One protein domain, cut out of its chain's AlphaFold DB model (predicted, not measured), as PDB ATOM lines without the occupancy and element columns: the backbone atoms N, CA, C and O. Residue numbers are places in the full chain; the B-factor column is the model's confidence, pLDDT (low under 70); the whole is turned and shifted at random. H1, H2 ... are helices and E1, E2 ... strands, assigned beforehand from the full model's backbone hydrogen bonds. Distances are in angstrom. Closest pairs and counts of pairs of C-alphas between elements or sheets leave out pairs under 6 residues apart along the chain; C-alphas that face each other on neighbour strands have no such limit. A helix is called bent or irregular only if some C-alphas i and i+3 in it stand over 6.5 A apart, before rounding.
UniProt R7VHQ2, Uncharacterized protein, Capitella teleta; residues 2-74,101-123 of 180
ATOM      1  N   LYS A   2     113.692 132.091 152.597       91.06
ATOM      2  CA  LYS A   2     114.960 132.370 153.315       91.06
ATOM      3  C   LYS A   2     116.116 132.827 152.414       91.06
ATOM      4  O   LYS A   2     116.753 133.834 152.694       91.06
ATOM      5  N   ALA A   3     116.332 132.144 151.285       92.38
ATOM      6  CA  ALA A   3     117.386 132.505 150.331       92.38
ATOM      7  C   ALA A   3     117.222 133.929 149.767       92.38
ATOM      8  O   ALA A   3     118.198 134.663 149.653       92.38
ATOM      9  N   ALA A   4     115.988 134.352 149.470       93.38
ATOM     10  CA  ALA A   4     115.723 135.703 148.978       93.38
ATOM     11  C   ALA A   4     116.066 136.768 150.032       93.38
ATOM     12  O   ALA A   4     116.658 137.789 149.696       93.38
ATOM     13  N   ILE A   5     115.761 136.501 151.306       93.94
ATOM     14  CA  ILE A   5     116.096 137.385 152.430       93.94
ATOM     15  C   ILE A   5     117.616 137.486 152.604       93.94
ATOM     16  O   ILE A   5     118.153 138.590 152.663       93.94
ATOM     17  N   ALA A   6     118.314 136.348 152.610       93.81
ATOM     18  CA  ALA A   6     119.770 136.302 152.734       93.81
ATOM     19  C   ALA A   6     120.490 136.991 151.557       93.81
ATOM     20  O   ALA A   6     121.543 137.606 151.740       93.81
ATOM     21  N   ASN A   7     119.932 136.901 150.347       95.31
ATOM     22  CA  ASN A   7     120.453 137.594 149.168       95.31
ATOM     23  C   ASN A   7     120.170 139.100 149.227       95.31
ATOM     24  O   ASN A   7     121.021 139.902 148.855       95.31
ATOM     25  N   PHE A   8     118.995 139.498 149.720       95.50
ATOM     26  CA  PHE A   8     118.642 140.905 149.887       95.50
ATOM     27  C   PHE A   8     119.528 141.601 150.928       95.50
ATOM     28  O   PHE A   8     120.029 142.693 150.667       95.50
ATOM     29  N   ALA A   9     119.800 140.946 152.060       94.31
ATOM     30  CA  ALA A   9     120.669 141.473 153.113       94.31
ATOM     31  C   ALA A   9     122.099 141.785 152.634       94.31
ATOM     32  O   ALA A   9     122.718 142.740 153.103       94.31
ATOM     33  N   ARG A  10     122.603 141.010 151.666       93.81
ATOM     34  CA  ARG A  10     123.957 141.135 151.099       93.81
ATOM     35  C   ARG A  10     124.003 141.883 149.768       93.81
ATOM     36  O   ARG A  10     125.035 141.894 149.105       93.81
ATOM     37  N   ASN A  11     122.900 142.502 149.360       94.94
ATOM     38  CA  ASN A  11     122.840 143.194 148.082       94.94
ATOM     39  C   ASN A  11     123.772 144.420 148.071       94.94
ATOM     40  O   ASN A  11     123.727 145.253 148.976       94.94
ATOM     41  N   GLU A  12     124.583 144.564 147.025       94.44
ATOM     42  CA  GLU A  12     125.511 145.692 146.862       94.44
ATOM     43  C   GLU A  12     124.793 147.040 146.745       94.44
ATOM     44  O   GLU A  12     125.338 148.063 147.150       94.44
ATOM     45  N   LYS A  13     123.529 147.060 146.294       92.38
ATOM     46  CA  LYS A  13     122.707 148.284 146.280       92.38
ATOM     47  C   LYS A  13     122.580 148.921 147.665       92.38
ATOM     48  O   LYS A  13     122.426 150.137 147.759       92.38
ATOM     49  N   SER A  14     122.690 148.125 148.730       91.56
ATOM     50  CA  SER A  14     122.665 148.607 150.111       91.56
ATOM     51  C   SER A  14     123.853 149.511 150.452       91.56
ATOM     52  O   SER A  14     123.730 150.306 151.377       91.56
ATOM     53  N   LEU A  15     124.971 149.453 149.710       92.81
ATOM     54  CA  LEU A  15     126.129 150.339 149.910       92.81
ATOM     55  C   LEU A  15     125.734 151.812 149.795       92.81
ATOM     56  O   LEU A  15     126.057 152.602 150.680       92.81
ATOM     57  N   ASN A  16     124.953 152.140 148.765       94.50
ATOM     58  CA  ASN A  16     124.528 153.506 148.452       94.50
ATOM     59  C   ASN A  16     123.184 153.888 149.095       94.50
ATOM     60  O   ASN A  16     122.688 154.991 148.878       94.50
ATOM     61  N   ALA A  17     122.568 152.984 149.859       93.62
ATOM     62  CA  ALA A  17     121.344 153.269 150.595       93.62
ATOM     63  C   ALA A  17     121.660 153.925 151.946       93.62
ATOM     64  O   ALA A  17     122.621 153.538 152.612       93.62
ATOM     65  N   SER A  18     120.821 154.869 152.374       92.50
ATOM     66  CA  SER A  18     120.900 155.503 153.701       92.50
ATOM     67  C   SER A  18     120.116 154.745 154.776       92.50
ATOM     68  O   SER A  18     120.309 154.986 155.960       92.50
ATOM     69  N   SER A  19     119.212 153.847 154.379       90.56
ATOM     70  CA  SER A  19     118.349 153.077 155.275       90.56
ATOM     71  C   SER A  19     117.828 151.816 154.586       90.56
ATOM     72  O   SER A  19     117.959 151.650 153.370       90.56
ATOM     73  N   LEU A  20     117.225 150.921 155.369       92.12
ATOM     74  CA  LEU A  20     116.564 149.714 154.894       92.12
ATOM     75  C   LEU A  20     115.135 149.640 155.430       92.12
ATOM     76  O   LEU A  20     114.887 149.885 156.609       92.12
ATOM     77  N   VAL A  21     114.207 149.206 154.583       90.12
ATOM     78  CA  VAL A  21     112.866 148.799 155.009       90.12
ATOM     79  C   VAL A  21     112.582 147.403 154.467       90.12
ATOM     80  O   VAL A  21     112.740 147.150 153.275       90.12
ATOM     81  N   VAL A  22     112.156 146.497 155.342       90.81
ATOM     82  CA  VAL A  22     111.737 145.134 155.007       90.81
ATOM     83  C   VAL A  22     110.275 144.980 155.395       90.81
ATOM     84  O   VAL A  22     109.927 145.033 156.574       90.81
ATOM     85  N   VAL A  23     109.415 144.771 154.401       88.69
ATOM     86  CA  VAL A  23     107.984 144.523 154.607       88.69
ATOM     87  C   VAL A  23     107.675 143.092 154.195       88.69
ATOM     88  O   VAL A  23     107.873 142.716 153.041       88.69
ATOM     89  N   ILE A  24     107.186 142.292 155.137       86.62
ATOM     90  CA  ILE A  24     106.787 140.906 154.904       86.62
ATOM     91  C   ILE A  24     105.298 140.777 155.194       86.62
ATOM     92  O   ILE A  24     104.868 140.870 156.341       86.62
ATOM     93  N   MET A  25     104.521 140.528 154.141       84.50
ATOM     94  CA  MET A  25     103.089 140.252 154.217       84.50
ATOM     95  C   MET A  25     102.843 138.810 153.784       84.50
ATOM     96  O   MET A  25     103.156 138.448 152.652       84.50
ATOM     97  N   THR A  26     102.303 137.977 154.669       81.81
ATOM     98  CA  THR A  26     102.048 136.560 154.365       81.81
ATOM     99  C   THR A  26     100.870 136.001 155.169       81.81
ATOM    100  O   THR A  26     100.277 136.699 155.990       81.81
ATOM    101  N   HIS A  27     100.511 134.739 154.941       79.25
ATOM    102  CA  HIS A  27      99.727 133.954 155.887       79.25
ATOM    103  C   HIS A  27     100.576 133.591 157.105       79.25
ATOM    104  O   HIS A  27     101.785 133.380 157.006       79.25
ATOM    105  N   GLY A  28      99.934 133.493 158.262       70.25
ATOM    106  CA  GLY A  28     100.572 132.965 159.459       70.25
ATOM    107  C   GLY A  28      99.654 132.013 160.196       70.25
ATOM    108  O   GLY A  28      98.444 132.004 159.991       70.25
ATOM    109  N   ASP A  29     100.235 131.239 161.096       70.12
ATOM    110  CA  ASP A  29      99.501 130.446 162.078       70.12
ATOM    111  C   ASP A  29     100.243 130.461 163.423       70.12
ATOM    112  O   ASP A  29     101.088 131.332 163.670       70.12
ATOM    113  N   ALA A  30      99.912 129.517 164.307       65.38
ATOM    114  CA  ALA A  30     100.559 129.361 165.606       65.38
ATOM    115  C   ALA A  30     102.084 129.145 165.508       65.38
ATOM    116  O   ALA A  30     102.801 129.491 166.441       65.38
ATOM    117  N   GLY A  31     102.582 128.617 164.382       66.12
ATOM    118  CA  GLY A  31     103.994 128.307 164.149       66.12
ATOM    119  C   GLY A  31     104.805 129.419 163.477       66.12
ATOM    120  O   GLY A  31     105.991 129.218 163.224       66.12
ATOM    121  N   GLY A  32     104.205 130.574 163.166       72.19
ATOM    122  CA  GLY A  32     104.913 131.729 162.599       72.19
ATOM    123  C   GLY A  32     104.454 132.114 161.193       72.19
ATOM    124  O   GLY A  32     103.289 131.938 160.836       72.19
ATOM    125  N   LEU A  33     105.366 132.702 160.416       84.00
ATOM    126  CA  LEU A  33     105.109 133.154 159.047       84.00
ATOM    127  C   LEU A  33     105.178 131.961 158.083       84.00
ATOM    128  O   LEU A  33     106.063 131.113 158.206       84.00
ATOM    129  N   CYS A  34     104.276 131.897 157.108       84.00
ATOM    130  CA  CYS A  34     104.293 130.860 156.078       84.00
ATOM    131  C   CYS A  34     105.070 131.340 154.846       84.00
ATOM    132  O   CYS A  34     104.793 132.410 154.302       84.00
ATOM    133  N   GLY A  35     106.043 130.555 154.392       85.31
ATOM    134  CA  GLY A  35     106.670 130.728 153.088       85.31
ATOM    135  C   GLY A  35     105.788 130.181 151.964       85.31
ATOM    136  O   GLY A  35     104.917 129.340 152.182       85.31
ATOM    137  N   VAL A  36     106.040 130.634 150.734       81.56
ATOM    138  CA  VAL A  36     105.383 130.105 149.520       81.56
ATOM    139  C   VAL A  36     105.711 128.631 149.256       81.56
ATOM    140  O   VAL A  36     104.969 127.941 148.572       81.56
ATOM    141  N   ASP A  37     106.820 128.159 149.822       84.62
ATOM    142  CA  ASP A  37     107.290 126.773 149.824       84.62
ATOM    143  C   ASP A  37     106.566 125.907 150.878       84.62
ATOM    144  O   ASP A  37     106.887 124.735 151.045       84.62
ATOM    145  N   GLY A  38     105.606 126.478 151.617       81.69
ATOM    146  CA  GLY A  38     104.925 125.826 152.736       81.69
ATOM    147  C   GLY A  38     105.785 125.717 154.000       81.69
ATOM    148  O   GLY A  38     105.287 125.310 155.050       81.69
ATOM    149  N   CYS A  39     107.061 126.111 153.940       85.94
ATOM    150  CA  CYS A  39     107.957 126.081 155.086       85.94
ATOM    151  C   CYS A  39     107.676 127.245 156.042       85.94
ATOM    152  O   CYS A  39     107.282 128.342 155.643       85.94
ATOM    153  N   LYS A  40     107.929 127.018 157.334       86.88
ATOM    154  CA  LYS A  40     107.846 128.068 158.351       86.88
ATOM    155  C   LYS A  40     109.045 129.004 158.278       86.88
ATOM    156  O   LYS A  40     110.176 128.576 158.044       86.88
ATOM    157  N   ILE A  41     108.761 130.281 158.504       87.38
ATOM    158  CA  ILE A  41     109.733 131.361 158.579       87.38
ATOM    159  C   ILE A  41     109.599 132.000 159.957       87.38
ATOM    160  O   ILE A  41     108.555 132.562 160.305       87.38
ATOM    161  N   HIS A  42     110.659 131.906 160.748       86.25
ATOM    162  CA  HIS A  42     110.722 132.545 162.051       86.25
ATOM    163  C   HIS A  42     111.307 133.961 161.905       86.25
ATOM    164  O   HIS A  42     112.428 134.095 161.410       86.25
ATOM    165  N   PRO A  43     110.601 135.029 162.329       83.56
ATOM    166  CA  PRO A  43     111.067 136.407 162.148       83.56
ATOM    167  C   PRO A  43     112.483 136.649 162.677       83.56
ATOM    168  O   PRO A  43     113.298 137.262 161.999       83.56
ATOM    169  N   GLU A  44     112.816 136.129 163.858       82.75
ATOM    170  CA  GLU A  44     114.127 136.382 164.465       82.75
ATOM    171  C   GLU A  44     115.260 135.672 163.718       82.75
ATOM    172  O   GLU A  44     116.187 136.319 163.232       82.75
ATOM    173  N   THR A  45     115.176 134.349 163.583       85.75
ATOM    174  CA  THR A  45     116.275 133.519 163.090       85.75
ATOM    175  C   THR A  45     116.369 133.483 161.571       85.75
ATOM    176  O   THR A  45     117.470 133.484 161.033       85.75
ATOM    177  N   ASP A  46     115.235 133.494 160.867       89.88
ATOM    178  CA  ASP A  46     115.206 133.392 159.406       89.88
ATOM    179  C   ASP A  46     115.159 134.755 158.708       89.88
ATOM    180  O   ASP A  46     115.401 134.823 157.501       89.88
ATOM    181  N   VAL A  47     114.839 135.835 159.435       90.81
ATOM    182  CA  VAL A  47     114.800 137.199 158.888       90.81
ATOM    183  C   VAL A  47     115.841 138.083 159.557       90.81
ATOM    184  O   VAL A  47     116.842 138.392 158.916       90.81
ATOM    185  N   LEU A  48     115.647 138.455 160.824       89.00
ATOM    186  CA  LEU A  48     116.424 139.504 161.495       89.00
ATOM    187  C   LEU A  48     117.918 139.179 161.607       89.00
ATOM    188  O   LEU A  48     118.737 140.069 161.374       89.00
ATOM    189  N   LEU A  49     118.290 137.924 161.882       90.12
ATOM    190  CA  LEU A  49     119.702 137.521 161.961       90.12
ATOM    191  C   LEU A  49     120.483 137.793 160.669       90.12
ATOM    192  O   LEU A  49     121.663 138.122 160.743       90.12
ATOM    193  N   ASN A  50     119.835 137.754 159.498       94.19
ATOM    194  CA  ASN A  50     120.499 138.070 158.227       94.19
ATOM    195  C   ASN A  50     120.940 139.537 158.134       94.19
ATOM    196  O   ASN A  50     121.777 139.860 157.301       94.19
ATOM    197  N   PHE A  51     120.378 140.427 158.956       92.81
ATOM    198  CA  PHE A  51     120.634 141.867 158.907       92.81
ATOM    199  C   PHE A  51     121.451 142.374 160.099       92.81
ATOM    200  O   PHE A  51     121.521 143.587 160.314       92.81
ATOM    201  N   ASN A  52     122.072 141.482 160.879       88.19
ATOM    202  CA  ASN A  52     123.028 141.882 161.910       88.19
ATOM    203  C   ASN A  52     124.337 142.415 161.283       88.19
ATOM    204  O   ASN A  52     124.529 142.358 160.067       88.19
ATOM    205  N   ARG A  53     125.227 142.968 162.118       88.56
ATOM    206  CA  ARG A  53     126.507 143.552 161.673       88.56
ATOM    207  C   ARG A  53     127.343 142.569 160.843       88.56
ATOM    208  O   ARG A  53     127.899 142.978 159.829       88.56
ATOM    209  N   ASP A  54     127.386 141.302 161.243       89.38
ATOM    210  CA  ASP A  54     128.252 140.295 160.619       89.38
ATOM    211  C   ASP A  54     127.684 139.768 159.293       89.38
ATOM    212  O   ASP A  54     128.421 139.514 158.343       89.38
ATOM    213  N   SER A  55     126.360 139.633 159.203       90.31
ATOM    214  CA  SER A  55     125.669 139.070 158.035       90.31
ATOM    215  C   SER A  55     125.376 140.116 156.957       90.31
ATOM    216  O   SER A  55     125.257 139.770 155.779       90.31
ATOM    217  N   ALA A  56     125.277 141.392 157.343       93.81
ATOM    218  CA  ALA A  56     124.978 142.511 156.454       93.81
ATOM    219  C   ALA A  56     125.921 143.709 156.698       93.81
ATOM    220  O   ALA A  56     125.478 144.763 157.172       93.81
ATOM    221  N   PRO A  57     127.215 143.594 156.338       91.94
ATOM    222  CA  PRO A  57     128.217 144.634 156.594       91.94
ATOM    223  C   PRO A  57     127.889 145.973 155.911       91.94
ATOM    224  O   PRO A  57     128.118 147.036 156.479       91.94
ATOM    225  N   ASN A  58     127.253 145.942 154.736       93.94
ATOM    226  CA  ASN A  58     126.859 147.147 153.985       93.94
ATOM    227  C   ASN A  58     125.727 147.954 154.652       93.94
ATOM    228  O   ASN A  58     125.383 149.046 154.190       93.94
ATOM    229  N   LEU A  59     125.117 147.385 155.694       92.69
ATOM    230  CA  LEU A  59     123.995 147.929 156.450       92.69
ATOM    231  C   LEU A  59     124.376 148.237 157.906       92.69
ATOM    232  O   LEU A  59     123.497 148.368 158.758       92.69
ATOM    233  N   VAL A  60     125.668 148.286 158.228       91.50
ATOM    234  CA  VAL A  60     126.144 148.749 159.537       91.50
ATOM    235  C   VAL A  60     125.856 150.245 159.670       91.50
ATOM    236  O   VAL A  60     126.082 150.983 158.716       91.50
ATOM    237  N   GLU A  61     125.341 150.662 160.834       87.81
ATOM    238  CA  GLU A  61     125.009 152.070 161.151       87.81
ATOM    239  C   GLU A  61     123.984 152.702 160.195       87.81
ATOM    240  O   GLU A  61     123.992 153.906 159.943       87.81
ATOM    241  N   LYS A  62     123.111 151.866 159.624       89.81
ATOM    242  CA  LYS A  62     122.004 152.298 158.773       89.81
ATOM    243  C   LYS A  62     120.688 151.837 159.392       89.81
ATOM    244  O   LYS A  62     120.529 150.627 159.594       89.81
ATOM    245  N   PRO A  63     119.702 152.736 159.581       89.19
ATOM    246  CA  PRO A  63     118.415 152.395 160.178       89.19
ATOM    247  C   PRO A  63     117.669 151.318 159.382       89.19
ATOM    248  O   PRO A  63     117.612 151.377 158.150       89.19
ATOM    249  N   LYS A  64     117.071 150.342 160.085       88.44
ATOM    250  CA  LYS A  64     116.397 149.165 159.503       88.44
ATOM    251  C   LYS A  64     114.984 149.015 160.066       88.44
ATOM    252  O   LYS A  64     114.779 148.596 161.201       88.44
ATOM    253  N   LEU A  65     113.978 149.305 159.255       86.50
ATOM    254  CA  LEU A  65     112.578 149.124 159.634       86.50
ATOM    255  C   LEU A  65     112.070 147.754 159.176       86.50
ATOM    256  O   LEU A  65     112.158 147.435 157.993       86.50
ATOM    257  N   PHE A  66     111.486 146.973 160.088       86.19
ATOM    258  CA  PHE A  66     110.864 145.690 159.764       86.19
ATOM    259  C   PHE A  66     109.366 145.719 160.078       86.19
ATOM    260  O   PHE A  66     108.952 145.946 161.217       86.19
ATOM    261  N   LEU A  67     108.551 145.445 159.061       82.94
ATOM    262  CA  LEU A  67     107.098 145.367 159.159       82.94
ATOM    263  C   LEU A  67     106.642 143.951 158.811       82.94
ATOM    264  O   LEU A  67     106.797 143.510 157.672       82.94
ATOM    265  N   PHE A  68     106.070 143.248 159.788       81.12
ATOM    266  CA  PHE A  68     105.544 141.900 159.606       81.12
ATOM    267  C   PHE A  68     104.023 141.920 159.728       81.12
ATOM    268  O   PHE A  68     103.470 142.211 160.789       81.12
ATOM    269  N   GLN A  69     103.348 141.556 158.643       77.50
ATOM    270  CA  GLN A  69     101.914 141.331 158.629       77.50
ATOM    271  C   GLN A  69     101.631 139.862 158.309       77.50
ATOM    272  O   GLN A  69     101.924 139.386 157.212       77.50
ATOM    273  N   ALA A  70     101.014 139.153 159.249       75.12
ATOM    274  CA  ALA A  70     100.694 137.739 159.098       75.12
ATOM    275  C   ALA A  70      99.184 137.500 159.196       75.12
ATOM    276  O   ALA A  70      98.606 137.604 160.269       75.12
ATOM    277  N   CYS A  71      98.516 137.135 158.106       67.31
ATOM    278  CA  CYS A  71      97.091 136.807 158.139       67.31
ATOM    279  C   CYS A  71      96.882 135.478 158.884       67.31
ATOM    280  O   CYS A  71      96.967 134.406 158.284       67.31
ATOM    281  N   ARG A  72      96.647 135.547 160.199       63.12
ATOM    282  CA  ARG A  72      96.348 134.403 161.076       63.12
ATOM    283  C   ARG A  72      94.847 134.131 161.073       63.12
ATOM    284  O   ARG A  72      94.162 134.466 162.024       63.12
ATOM    285  N   GLY A  73      94.318 133.620 159.963       51.38
ATOM    286  CA  GLY A  73      92.872 133.605 159.725       51.38
ATOM    287  C   GLY A  73      92.411 132.649 158.639       51.38
ATOM    288  O   GLY A  73      91.763 133.077 157.694       51.38
ATOM    289  N   CYS A  74      92.740 131.361 158.752       39.81
ATOM    290  CA  CYS A  74      91.959 130.302 158.111       39.81
ATOM    291  C   CYS A  74      92.270 128.936 158.733       39.81
ATOM    292  O   CYS A  74      93.108 128.193 158.241       39.81
ATOM    293  N   SER A 101     105.250 142.690 173.085       32.78
ATOM    294  CA  SER A 101     106.323 142.078 172.312       32.78
ATOM    295  C   SER A 101     107.499 143.058 172.334       32.78
ATOM    296  O   SER A 101     107.750 143.807 171.395       32.78
ATOM    297  N   ARG A 102     108.161 143.127 173.492       31.25
ATOM    298  CA  ARG A 102     109.417 143.803 173.758       31.25
ATOM    299  C   ARG A 102     110.494 142.827 173.326       31.25
ATOM    300  O   ARG A 102     111.118 142.176 174.154       31.25
ATOM    301  N   LEU A 103     110.700 142.725 172.021       34.09
ATOM    302  CA  LEU A 103     111.981 142.253 171.532       34.09
ATOM    303  C   LEU A 103     112.843 143.488 171.286       34.09
ATOM    304  O   LEU A 103     112.841 144.079 170.209       34.09
ATOM    305  N   VAL A 104     113.527 143.916 172.345       28.73
ATOM    306  CA  VAL A 104     114.664 144.829 172.239       28.73
ATOM    307  C   VAL A 104     115.829 143.974 171.754       28.73
ATOM    308  O   VAL A 104     116.587 143.432 172.553       28.73
ATOM    309  N   ILE A 105     115.943 143.792 170.438       31.05
ATOM    310  CA  ILE A 105     117.234 143.402 169.874       31.05
ATOM    311  C   ILE A 105     118.120 144.631 170.036       31.05
ATOM    312  O   ILE A 105     117.768 145.708 169.561       31.05
ATOM    313  N   SER A 106     119.231 144.468 170.751       26.66
ATOM    314  CA  SER A 106     120.263 145.485 170.955       26.66
ATOM    315  C   SER A 106     120.923 145.851 169.618       26.66
ATOM    316  O   SER A 106     121.996 145.379 169.260       26.66
ATOM    317  N   CYS A 107     120.208 146.634 168.826       32.50
ATOM    318  CA  CYS A 107     120.650 147.373 167.661       32.50
ATOM    319  C   CYS A 107     119.753 148.603 167.678       32.50
ATOM    320  O   CYS A 107     118.541 148.479 167.514       32.50
ATOM    321  N   SER A 108     120.334 149.774 167.914       33.75
ATOM    322  CA  SER A 108     119.686 151.087 168.078       33.75
ATOM    323  C   SER A 108     118.836 151.560 166.881       33.75
ATOM    324  O   SER A 108     118.458 152.720 166.802       33.75
ATOM    325  N   GLU A 109     118.534 150.669 165.942       41.25
ATOM    326  CA  GLU A 109     118.121 150.961 164.578       41.25
ATOM    327  C   GLU A 109     117.026 150.020 164.052       41.25
ATOM    328  O   GLU A 109     116.632 150.155 162.896       41.25
ATOM    329  N   ILE A 110     116.530 149.076 164.868       43.38
ATOM    330  CA  ILE A 110     115.501 148.104 164.468       43.38
ATOM    331  C   ILE A 110     114.164 148.432 165.139       43.38
ATOM    332  O   ILE A 110     114.007 148.275 166.349       43.38
ATOM    333  N   HIS A 111     113.170 148.826 164.341       48.38
ATOM    334  CA  HIS A 111     111.795 149.035 164.809       48.38
ATOM    335  C   HIS A 111     110.866 147.933 164.297       48.38
ATOM    336  O   HIS A 111     110.889 147.588 163.116       48.38
ATOM    337  N   PHE A 112     110.051 147.393 165.208       54.16
ATOM    338  CA  PHE A 112     109.203 146.220 164.993       54.16
ATOM    339  C   PHE A 112     107.717 146.574 165.030       54.16
ATOM    340  O   PHE A 112     107.240 147.162 166.003       54.16
ATOM    341  N   LEU A 113     106.962 146.180 164.009       51.00
ATOM    342  CA  LEU A 113     105.505 146.103 164.082       51.00
ATOM    343  C   LEU A 113     105.097 144.677 163.692       51.00
ATOM    344  O   LEU A 113     105.236 144.301 162.528       51.00
ATOM    345  N   GLU A 114     104.614 143.892 164.658       53.81
ATOM    346  CA  GLU A 114     103.935 142.617 164.402       53.81
ATOM    347  C   GLU A 114     102.439 142.812 164.542       53.81
ATOM    348  O   GLU A 114     101.941 143.196 165.601       53.81
ATOM    349  N   PHE A 115     101.730 142.503 163.463       52.81
ATOM    350  CA  PHE A 115     100.284 142.419 163.467       52.81
ATOM    351  C   PHE A 115      99.829 141.192 162.678       52.81
ATOM    352  O   PHE A 115     100.405 140.867 161.632       52.81
ATOM    353  N   PRO A 116      98.779 140.504 163.145       51.97
ATOM    354  CA  PRO A 116      98.005 140.729 164.362       51.97
ATOM    355  C   PRO A 116      98.774 140.222 165.592       51.97
ATOM    356  O   PRO A 116      99.641 139.349 165.476       51.97
ATOM    357  N   LEU A 117      98.422 140.733 166.776       55.81
ATOM    358  CA  LEU A 117      98.895 140.168 168.042       55.81
ATOM    359  C   LEU A 117      98.605 138.657 168.090       55.81
ATOM    360  O   LEU A 117      97.647 138.170 167.479       55.81
ATOM    361  N   LYS A 118      99.438 137.896 168.810       51.66
ATOM    362  CA  LYS A 118      99.209 136.456 169.013       51.66
ATOM    363  C   LYS A 118      97.787 136.226 169.544       51.66
ATOM    364  O   LYS A 118      97.353 136.919 170.457       51.66
ATOM    365  N   GLY A 119      97.071 135.270 168.952       48.22
ATOM    366  CA  GLY A 119      95.673 134.972 169.289       48.22
ATOM    367  C   GLY A 119      94.622 135.759 168.498       48.22
ATOM    368  O   GLY A 119      93.438 135.472 168.641       48.22
ATOM    369  N   TYR A 120      95.023 136.694 167.631       52.44
ATOM    370  CA  TYR A 120      94.095 137.497 166.835       52.44
ATOM    371  C   TYR A 120      94.254 137.262 165.336       52.44
ATOM    372  O   TYR A 120      95.322 136.891 164.848       52.44
ATOM    373  N   VAL A 121      93.166 137.500 164.606       52.84
ATOM    374  CA  VAL A 121      93.106 137.353 163.152       52.84
ATOM    375  C   VAL A 121      93.393 138.694 162.488       52.84
ATOM    376  O   VAL A 121      92.737 139.688 162.786       52.84
ATOM    377  N   ALA A 122      94.344 138.723 161.553       56.66
ATOM    378  CA  ALA A 122      94.468 139.829 160.612       56.66
ATOM    379  C   ALA A 122      93.712 139.456 159.348       56.66
ATOM    380  O   ALA A 122      94.109 138.540 158.621       56.66
ATOM    381  N   TRP A 123      92.625 140.177 159.114       54.06
ATOM    382  CA  TRP A 123      91.884 140.132 157.870       54.06
ATOM    383  C   TRP A 123      92.545 141.077 156.872       54.06
ATOM    384  O   TRP A 123      92.865 142.223 157.194       54.06
TER     385      TRP A 123
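This is residues 2 to 74 and 101 to 123 of the 180 residues of an uncharacterized protein of Capitella teleta (UniProt R7VHQ2). A twisted wall of three strands side by side, E1, E3 and E4, has the helix H3 packed on one face, and H1 lies beside H3 without being on the sheet. At its far end E1 bends and turns into the short strand E2, while the small helix H2 sits off the other end of the wall, near where E1 begins. The printed part has 96 residues with three named helices and four named strands, in the order H1 H2 E1 E2 H3 E3 E4; the class is mixed, helices and strands. The sheet runs E2 E1 E3 E4 and is mixed, with E1, E3 and E4 parallel. The whole is compact, with a radius of gyration of the C-alphas of 13.8 A, and spans 41 by 29 by 19 A.

Start at H1, residues 2 to 9, which touches H3, residues 43 to 51; the closest C-alphas, of Ala 9 and Phe 51, are 5.8 A apart. They run the same way at a shallow tilt of 33 degrees, only just short of steep. H2, residues 12 to 16, meets H1 only through their link. Next look at E1, residues 20 to 29, which bends by 60 degrees at residue 26 and runs on into E2, residues 32 to 34, at 91 degrees. E1 and E2 meet only at a point, where C-alphas 28 and 33 face each other at 4.6 A. H3 is on the twisted sheet, with 16 pairs of C-alphas within 10 A. E3, residues 64 to 71, is parallel to E1 at 19 degrees, with N 24 and O 67 within hydrogen-bond range at 2.8 A. E4, residues 110 to 115, is an edge strand parallel to E3 at 11 degrees, with N 70 and O 115 3.0 A apart. In H1 every O i to N i+4 pair is within hydrogen-bond range; H2 has 0 of 1 and H3 2 of 5, beside 2 of 2 and 2 of 6 O i to N i+3 pairs.

Find C-alpha 2 at (114.960, 132.370, 153.315), where H1 begins; H1 is 10.7 A long and H2 8.0 A. E1 runs 26.7 A from C-alpha 20 at (116.564, 149.714, 154.894), and E2 6.6 A. H3, 11.5 A, is irregular, but only just: C-alphas 46 and 49 are 6.6 A apart. E3 runs 23.0 A and E4 16.3 A, ending at C-alpha 115 at (100.284, 142.419, 163.467).

The C-alphas of Asn 16 and Cys 74, the two farthest apart, are 41.1 A apart. Residues 75 to 100 are not printed, and C-alphas 74 and 101 stand 23.4 A apart across this cut. The link from H3 to E3, residues 52 to 63, is long. Mean pLDDT of the printed part is 75.7; look for values under 70 at residues 30 to 31, 71 to 74 and 101 to 123.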